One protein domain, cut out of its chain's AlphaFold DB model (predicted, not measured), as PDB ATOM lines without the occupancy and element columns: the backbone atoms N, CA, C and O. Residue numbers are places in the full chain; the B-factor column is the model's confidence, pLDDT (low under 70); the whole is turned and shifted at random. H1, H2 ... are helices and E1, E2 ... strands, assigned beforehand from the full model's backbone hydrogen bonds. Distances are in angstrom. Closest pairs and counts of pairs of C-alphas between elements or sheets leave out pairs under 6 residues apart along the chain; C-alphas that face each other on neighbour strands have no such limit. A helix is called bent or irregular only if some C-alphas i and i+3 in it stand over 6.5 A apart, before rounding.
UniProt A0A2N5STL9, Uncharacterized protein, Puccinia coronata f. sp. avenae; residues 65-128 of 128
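AT A GLANCE: This is residues 65 to 128 of the 128 residues of an uncharacterized protein of Puccinia coronata f. sp. avenae (UniProt A0A2N5STL9). A small sheet of three antiparallel strands, in the order E1, E2, E3, has one longer helix, H2, running slantwise over one face. The long loop of residues 71 to 82 joins E1 to E2 at one end of the sheet, the short helix H1 is near the other end, and residues 123 to 128, of which 123 to 126 belong to H2, stick out. The printed part has 64 residues, with two named helices and three named strands in the chain order E1, E2, H1, E3, H2. The class is mixed, helices and strands, in two layers, with H2 on one face of the sheet. The whole is only just loose, close to compact, with a radius of gyration of the C-alphas of 13.2 A, and it is flat, spanning 36 by 31 by 14 A.

HOW THE PARTS SIT: E1, residues 65 to 70, and E2, residues 83 to 89, form an antiparallel hairpin, with 152 degrees between their directions. N 67 and O 86 are within hydrogen-bond range at 2.9 A, as are N 69 and O 84 at 2.8 A. H1, residues 94 to 97, only grazes the sheet with residues 96 to 97; its closest C-alpha pair with E2 is Thr 88 and Thr 97, 6.6 A apart. E3, residues 104 to 109, is antiparallel to E2 at 163 degrees, with N 85 and O 107 at 2.8 A and N 106 and O 85 at 2.9 A. E1 and E3 are the edge strands. H2, residues 114 to 126, is on the sheet at a height over the sheet of 8.2 A. It lies over E3 and only just over E2, on which 3 of its C-alphas fall; on the local plane it is slantwise to E3 at 42 degrees. The closest C-alphas of E2 and H2 are those of Ile 83 and Ala 114, 6.2 A apart. H1 and H2 are apart. In H2, 7 of 9 O i to N i+4 pairs are within hydrogen-bond range; H1 is too short for such a pair.

IN THESE COORDINATES: E1 begins with C-alpha 65 at (227.074, 184.797, 178.629) and is 16.6 A long from first to last C-alpha. E2 is 20.3 A, H1 4.9 A and E3 16.0 A long. H2 is 18.2 A long and ends with C-alpha 126 at (234.079, 176.214, 169.185); it is neither bent nor irregular, but only just: C-alphas 116 and 119 are 6.1 A apart.

THE WHOLE: The two C-alphas farthest apart are those of Ser 76 and Val 128, 39.8 A. The printed part has no cut and ends at the chain's last residue. The link E1 to E2 is long, with 12 residues. The mean pLDDT of the printed part is 83.5, and residues 72 to 80 and 127 to 128 are under 70.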
ATOM      1  N   THR A  65     228.523 184.806 178.839       91.56
ATOM      2  CA  THR A  65     227.074 184.797 178.629       91.56
ATOM      3  C   THR A  65     226.812 185.462 177.289       91.56
ATOM      4  O   THR A  65     226.971 186.678 177.175       91.56
ATOM      5  N   LEU A  66     226.449 184.663 176.286       92.94
ATOM      6  CA  LEU A  66     226.088 185.119 174.944       92.94
ATOM      7  C   LEU A  66     224.584 185.419 174.887       92.94
ATOM      8  O   LEU A  66     223.780 184.606 175.342       92.94
ATOM      9  N   TYR A  67     224.195 186.565 174.332       91.69
ATOM     10  CA  TYR A  67     222.791 186.948 174.191       91.69
ATOM     11  C   TYR A  67     222.550 187.782 172.932       91.69
ATOM     12  O   TYR A  67     223.451 188.456 172.431       91.69
ATOM     13  N   ALA A  68     221.316 187.728 172.432       92.69
ATOM     14  CA  ALA A  68     220.851 188.539 171.317       92.69
ATOM     15  C   ALA A  68     219.974 189.686 171.824       92.69
ATOM     16  O   ALA A  68     219.143 189.480 172.709       92.69
ATOM     17  N   ASP A  69     220.121 190.860 171.222       89.12
ATOM     18  CA  ASP A  69     219.278 192.024 171.481       89.12
ATOM     19  C   ASP A  69     218.826 192.692 170.176       89.12
ATOM     20  O   ASP A  69     219.521 192.666 169.154       89.12
ATOM     21  N   ASP A  70     217.630 193.276 170.212       85.38
ATOM     22  CA  ASP A  70     217.049 194.036 169.110       85.38
ATOM     23  C   ASP A  70     217.395 195.516 169.282       85.38
ATOM     24  O   ASP A  70     216.684 196.284 169.931       85.38
ATOM     25  N   THR A  71     218.503 195.933 168.675       74.25
ATOM     26  CA  THR A  71     219.028 197.298 168.817       74.25
ATOM     27  C   THR A  71     218.319 198.309 167.917       74.25
ATOM     28  O   THR A  71     218.722 199.471 167.847       74.25
ATOM     29  N   SER A  72     217.244 197.909 167.229       67.88
ATOM     30  CA  SER A  72     216.579 198.758 166.236       67.88
ATOM     31  C   SER A  72     215.846 199.968 166.822       67.88
ATOM     32  O   SER A  72     215.400 200.820 166.052       67.88
ATOM     33  N   GLY A  73     215.694 200.060 168.154       61.69
ATOM     34  CA  GLY A  73     215.031 201.180 168.841       61.69
ATOM     35  C   GLY A  73     213.606 201.462 168.344       61.69
ATOM     36  O   GLY A  73     213.037 202.519 168.619       61.69
ATOM     37  N   ASN A  74     213.028 200.541 167.570       59.03
ATOM     38  CA  ASN A  74     211.849 200.784 166.760       59.03
ATOM     39  C   ASN A  74     210.605 200.388 167.546       59.03
ATOM     40  O   ASN A  74     210.237 199.219 167.612       59.03
ATOM     41  N   GLN A  75     209.905 201.377 168.098       57.41
ATOM     42  CA  GLN A  75     208.613 201.140 168.748       57.41
ATOM     43  C   GLN A  75     207.471 200.894 167.742       57.41
ATOM     44  O   GLN A  75     206.402 200.441 168.139       57.41
ATOM     45  N   SER A  76     207.661 201.189 166.447       58.47
ATOM     46  CA  SER A  76     206.540 201.256 165.493       58.47
ATOM     47  C   SER A  76     206.803 200.755 164.067       58.47
ATOM     48  O   SER A  76     205.855 200.664 163.286       58.47
ATOM     49  N   LYS A  77     208.035 200.381 163.684       55.75
ATOM     50  CA  LYS A  77     208.317 199.858 162.333       55.75
ATOM     51  C   LYS A  77     208.889 198.445 162.365       55.75
ATOM     52  O   LYS A  77     210.063 198.233 162.636       55.75
ATOM     53  N   ARG A  78     208.047 197.492 161.959       54.84
ATOM     54  CA  ARG A  78     208.329 196.053 161.781       54.84
ATOM     55  C   ARG A  78     209.458 195.734 160.776       54.84
ATOM     56  O   ARG A  78     209.875 194.588 160.696       54.84
ATOM     57  N   TRP A  79     209.933 196.719 160.008       53.34
ATOM     58  CA  TRP A  79     210.704 196.497 158.776       53.34
ATOM     59  C   TRP A  79     212.219 196.745 158.853       53.34
ATOM     60  O   TRP A  79     212.909 196.349 157.925       53.34
ATOM     61  N   ASN A  80     212.752 197.316 159.940       60.06
ATOM     62  CA  ASN A  80     214.200 197.548 160.106       60.06
ATOM     63  C   ASN A  80     214.712 196.923 161.409       60.06
ATOM     64  O   ASN A  80     215.289 197.609 162.251       60.06
ATOM     65  N   LYS A  81     214.415 195.642 161.620       73.81
ATOM     66  CA  LYS A  81     214.881 194.919 162.802       73.81
ATOM     67  C   LYS A  81     216.341 194.520 162.601       73.81
ATOM     68  O   LYS A  81     216.657 193.815 161.650       73.81
ATOM     69  N   HIS A  82     217.207 194.974 163.497       83.75
ATOM     70  CA  HIS A  82     218.610 194.581 163.544       83.75
ATOM     71  C   HIS A  82     218.801 193.720 164.784       83.75
ATOM     72  O   HIS A  82     218.692 194.215 165.906       83.75
ATOM     73  N   ILE A  83     219.063 192.431 164.582       89.38
ATOM     74  CA  ILE A  83     219.447 191.547 165.677       89.38
ATOM     75  C   ILE A  83     220.949 191.635 165.843       89.38
ATOM     76  O   ILE A  83     221.696 191.417 164.892       89.38
ATOM     77  N   SER A  84     221.387 191.956 167.052       92.69
ATOM     78  CA  SER A  84     222.797 192.025 167.417       92.69
ATOM     79  C   SER A  84     223.095 190.997 168.496       92.69
ATOM     80  O   SER A  84     222.317 190.843 169.433       92.69
ATOM     81  N   TYR A  85     224.221 190.306 168.374       94.50
ATOM     82  CA  TYR A  85     224.749 189.423 169.403       94.50
ATOM     83  C   TYR A  85     225.841 190.118 170.199       94.50
ATOM     84  O   TYR A  85     226.731 190.766 169.638       94.50
ATOM     85  N   PHE A  86     225.790 189.913 171.507       93.75
ATOM     86  CA  PHE A  86     226.770 190.393 172.461       93.75
ATOM     87  C   PHE A  86     227.164 189.272 173.413       93.75
ATOM     88  O   PHE A  86     226.404 188.322 173.623       93.75
ATOM     89  N   PHE A  87     228.325 189.404 174.045       93.25
ATOM     90  CA  PHE A  87     228.673 188.597 175.203       93.25
ATOM     91  C   PHE A  87     229.129 189.453 176.380       93.25
ATOM     92  O   PHE A  87     229.653 190.555 176.222       93.25
ATOM     93  N   THR A  88     228.940 188.914 177.579       92.62
ATOM     94  CA  THR A  88     229.506 189.439 178.827       92.62
ATOM     95  C   THR A  88     230.276 188.332 179.538       92.62
ATOM     96  O   THR A  88     230.030 187.149 179.295       92.62
ATOM     97  N   LEU A  89     231.222 188.683 180.412       91.00
ATOM     98  CA  LEU A  89     231.885 187.682 181.250       91.00
ATOM     99  C   LEU A  89     230.902 187.168 182.308       91.00
ATOM    100  O   LEU A  89     230.348 187.943 183.091       91.00
ATOM    101  N   SER A  90     230.706 185.855 182.347       88.69
ATOM    102  CA  SER A  90     229.828 185.212 183.317       88.69
ATOM    103  C   SER A  90     230.436 185.271 184.720       88.69
ATOM    104  O   SER A  90     231.642 185.116 184.904       88.69
ATOM    105  N   GLY A  91     229.582 185.467 185.727       84.69
ATOM    106  CA  GLY A  91     229.987 185.514 187.139       84.69
ATOM    107  C   GLY A  91     230.308 186.912 187.673       84.69
ATOM    108  O   GLY A  91     230.612 187.058 188.856       84.69
ATOM    109  N   LEU A  92     230.198 187.950 186.843       84.12
ATOM    110  CA  LEU A  92     230.210 189.327 187.323       84.12
ATOM    111  C   LEU A  92     228.896 189.653 188.064       84.12
ATOM    112  O   LEU A  92     227.824 189.215 187.638       84.12
ATOM    113  N   PRO A  93     228.937 190.440 189.160       86.19
ATOM    114  CA  PRO A  93     227.724 190.968 189.779       86.19
ATOM    115  C   PRO A  93     226.898 191.762 188.752       86.19
ATOM    116  O   PRO A  93     227.503 192.483 187.958       86.19
ATOM    117  N   PRO A  94     225.549 191.751 188.794       83.31
ATOM    118  CA  PRO A  94     224.711 192.442 187.801       83.31
ATOM    119  C   PRO A  94     225.057 193.924 187.607       83.31
ATOM    120  O   PRO A  94     225.056 194.438 186.492       83.31
ATOM    121  N   ARG A  95     225.434 194.610 188.695       86.56
ATOM    122  CA  ARG A  95     225.896 196.003 188.650       86.56
ATOM    123  C   ARG A  95     227.159 196.180 187.803       86.56
ATOM    124  O   ARG A  95     227.348 197.244 187.231       86.56
ATOM    125  N   CYS A  96     228.034 195.182 187.757       84.81
ATOM    126  CA  CYS A  96     229.210 195.170 186.894       84.81
ATOM    127  C   CYS A  96     228.810 194.767 185.476       84.81
ATOM    128  O   CYS A  96     229.042 195.544 184.564       84.81
ATOM    129  N   THR A  97     228.127 193.637 185.286       83.50
ATOM    130  CA  THR A  97     227.740 193.121 183.958       83.50
ATOM    131  C   THR A  97     226.999 194.144 183.094       83.50
ATOM    132  O   THR A  97     227.238 194.214 181.894       83.50
ATOM    133  N   ASN A  98     226.160 194.986 183.706       82.81
ATOM    134  CA  ASN A  98     225.382 196.012 183.003       82.81
ATOM    135  C   ASN A  98     226.183 197.275 182.637       82.81
ATOM    136  O   ASN A  98     225.617 198.220 182.092       82.81
ATOM    137  N   GLN A  99     227.475 197.347 182.961       88.31
ATOM    138  CA  GLN A  99     228.324 198.456 182.536       88.31
ATOM    139  C   GLN A  99     228.826 198.202 181.112       88.31
ATOM    140  O   GLN A  99     229.300 197.114 180.796       88.31
ATOM    141  N   ASN A 100     228.774 199.230 180.262       84.69
ATOM    142  CA  ASN A 100     229.043 199.108 178.822       84.69
ATOM    143  C   ASN A 100     230.395 198.462 178.482       84.69
ATOM    144  O   ASN A 100     230.502 197.790 177.466       84.69
ATOM    145  N   TYR A 101     231.421 198.624 179.323       87.25
ATOM    146  CA  TYR A 101     232.742 198.036 179.071       87.25
ATOM    147  C   TYR A 101     232.791 196.511 179.254       87.25
ATOM    148  O   TYR A 101     233.758 195.886 178.824       87.25
ATOM    149  N   HIS A 102     231.782 195.916 179.892       89.94
ATOM    150  CA  HIS A 102     231.631 194.468 180.022       89.94
ATOM    151  C   HIS A 102     230.740 193.855 178.934       89.94
ATOM    152  O   HIS A 102     230.627 192.631 178.876       89.94
ATOM    153  N   CYS A 103     230.114 194.677 178.090       90.38
ATOM    154  CA  CYS A 103     229.301 194.240 176.966       90.38
ATOM    155  C   CYS A 103     230.139 194.272 175.685       90.38
ATOM    156  O   CYS A 103     230.557 195.334 175.221       90.38
ATOM    157  N   HIS A 104     230.397 193.101 175.111       92.56
ATOM    158  CA  HIS A 104     231.237 192.951 173.931       92.56
ATOM    159  C   HIS A 104     230.391 192.554 172.728       92.56
ATOM    160  O   HIS A 104     229.650 191.576 172.779       92.56
ATOM    161  N   TYR A 105     230.503 193.314 171.644       93.44
ATOM    162  CA  TYR A 105     229.807 193.046 170.390       93.44
ATOM    163  C   TYR A 105     230.408 191.839 169.657       93.44
ATOM    164  O   TYR A 105     231.629 191.692 169.609       93.44
ATOM    165  N   VAL A 106     229.545 191.015 169.059       94.00
ATOM    166  CA  VAL A 106     229.928 189.855 168.239       94.00
ATOM    167  C   VAL A 106     229.572 190.095 166.775       94.00
ATOM    168  O   VAL A 106     230.453 190.160 165.923       94.00
ATOM    169  N   ALA A 107     228.279 190.235 166.478       93.44
ATOM    170  CA  ALA A 107     227.772 190.337 165.114       93.44
ATOM    171  C   ALA A 107     226.383 190.989 165.086       93.44
ATOM    172  O   ALA A 107     225.678 191.000 166.092       93.44
ATOM    173  N   THR A 108     225.964 191.484 163.921       92.62
ATOM    174  CA  THR A 108     224.597 191.950 163.676       92.62
ATOM    175  C   THR A 108     224.116 191.505 162.305       92.62
ATOM    176  O   THR A 108     224.901 191.432 161.360       92.62
ATOM    177  N   SER A 109     222.820 191.232 162.187       89.88
ATOM    178  CA  SER A 109     222.162 191.047 160.899       89.88
ATOM    179  C   SER A 109     220.797 191.715 160.897       89.88
ATOM    180  O   SER A 109     220.075 191.736 161.895       89.88
ATOM    181  N   ASN A 110     220.454 192.270 159.741       88.25
ATOM    182  CA  ASN A 110     219.120 192.763 159.416       88.25
ATOM    183  C   ASN A 110     218.308 191.765 158.577       88.25
ATOM    184  O   ASN A 110     217.174 192.061 158.208       88.25
ATOM    185  N   GLN A 111     218.900 190.620 158.235       88.25
ATOM    186  CA  GLN A 111     218.268 189.566 157.443       88.25
ATOM    187  C   GLN A 111     218.018 188.315 158.280       88.25
ATOM    188  O   GLN A 111     216.961 187.708 158.152       88.25
ATOM    189  N   ALA A 112     218.973 187.962 159.142       89.06
ATOM    190  CA  ALA A 112     218.932 186.756 159.951       89.06
ATOM    191  C   ALA A 112     218.345 187.029 161.343       89.06
ATOM    192  O   ALA A 112     218.668 188.025 161.999       89.06
ATOM    193  N   GLY A 113     217.489 186.121 161.805       88.69
ATOM    194  CA  GLY A 113     216.969 186.114 163.166       88.69
ATOM    195  C   GLY A 113     218.022 185.710 164.203       88.69
ATOM    196  O   GLY A 113     219.123 185.267 163.880       88.69
ATOM    197  N   ALA A 114     217.665 185.808 165.487       89.94
ATOM    198  CA  ALA A 114     218.577 185.452 166.576       89.94
ATOM    199  C   ALA A 114     219.064 183.996 166.493       89.94
ATOM    200  O   ALA A 114     220.238 183.736 166.723       89.94
ATOM    201  N   MET A 115     218.194 183.049 166.140       91.12
ATOM    202  CA  MET A 115     218.573 181.634 166.074       91.12
ATOM    203  C   MET A 115     219.448 181.317 164.852       91.12
ATOM    204  O   MET A 115     220.397 180.554 164.976       91.12
ATOM    205  N   GLU A 116     219.186 181.963 163.714       92.81
ATOM    206  CA  GLU A 116     219.985 181.820 162.485       92.81
ATOM    207  C   GLU A 116     221.402 182.384 162.651       92.81
ATOM    208  O   GLU A 116     222.353 181.856 162.087       92.81
ATOM    209  N   LEU A 117     221.561 183.437 163.458       92.56
ATOM    210  CA  LEU A 117     222.873 183.966 163.837       92.56
ATOM    211  C   LEU A 117     223.577 183.129 164.914       92.56
ATOM    212  O   LEU A 117     224.803 183.131 164.970       92.56
ATOM    213  N   ALA A 118     222.833 182.431 165.777       92.56
ATOM    214  CA  ALA A 118     223.409 181.689 166.899       92.56
ATOM    215  C   ALA A 118     224.322 180.549 166.435       92.56
ATOM    216  O   ALA A 118     225.388 180.344 167.008       92.56
ATOM    217  N   GLU A 119     223.895 179.809 165.411       91.88
ATOM    218  CA  GLU A 119     224.601 178.636 164.892       91.88
ATOM    219  C   GLU A 119     226.015 178.958 164.371       91.88
ATOM    220  O   GLU A 119     226.968 178.366 164.886       91.88
ATOM    221  N   PRO A 120     226.210 179.912 163.436       92.69
ATOM    222  CA  PRO A 120     227.552 180.258 162.972       92.69
ATOM    223  C   PRO A 120     228.417 180.857 164.088       92.69
ATOM    224  O   PRO A 120     229.597 180.531 164.176       92.69
ATOM    225  N   ILE A 121     227.840 181.664 164.990       93.06
ATOM    226  CA  ILE A 121     228.579 182.223 166.134       93.06
ATOM    227  C   ILE A 121     229.075 181.110 167.062       93.06
ATOM    228  O   ILE A 121     230.221 181.144 167.510       93.06
ATOM    229  N   ALA A 122     228.225 180.128 167.367       90.12
ATOM    230  CA  ALA A 122     228.621 178.997 168.190       90.12
ATOM    231  C   ALA A 122     229.760 178.227 167.518       90.12
ATOM    232  O   ALA A 122     230.777 177.983 168.164       90.12
ATOM    233  N   LEU A 123     229.621 177.900 166.229       90.69
ATOM    234  CA  LEU A 123     230.646 177.181 165.477       90.69
ATOM    235  C   LEU A 123     231.999 177.908 165.508       90.69
ATOM    236  O   LEU A 123     233.011 177.277 165.800       90.69
ATOM    237  N   ASP A 124     232.012 179.223 165.292       88.69
ATOM    238  CA  ASP A 124     233.239 180.024 165.327       88.69
ATOM    239  C   ASP A 124     233.895 180.027 166.715       88.69
ATOM    240  O   ASP A 124     235.116 179.921 166.819       88.69
ATOM    241  N   ILE A 125     233.105 180.099 167.794       85.94
ATOM    242  CA  ILE A 125     233.622 180.044 169.173       85.94
ATOM    243  C   ILE A 125     234.201 178.660 169.494       85.94
ATOM    244  O   ILE A 125     235.216 178.573 170.181       85.94
ATOM    245  N   TRP A 126     233.587 177.584 168.996       74.50
ATOM    246  CA  TRP A 126     234.079 176.214 169.185       74.50
ATOM    247  C   TRP A 126     235.425 175.947 168.496       74.50
ATOM    248  O   TRP A 126     236.122 175.008 168.879       74.50
ATOM    249  N   LEU A 127     235.796 176.743 167.492       59.38
ATOM    250  CA  LEU A 127     237.049 176.592 166.745       59.38
ATOM    251  C   LEU A 127     238.264 177.272 167.411       59.38
ATOM    252  O   LEU A 127     239.375 177.150 166.884       59.38
ATOM    253  N   VAL A 128     238.084 177.966 168.544       53.94
ATOM    254  CA  VAL A 128     239.146 178.676 169.295       53.94
ATOM    255  C   VAL A 128     239.668 177.842 170.465       53.94
ATOM    256  O   VAL A 128     240.915 177.735 170.598       53.94
TER     257      VAL A 128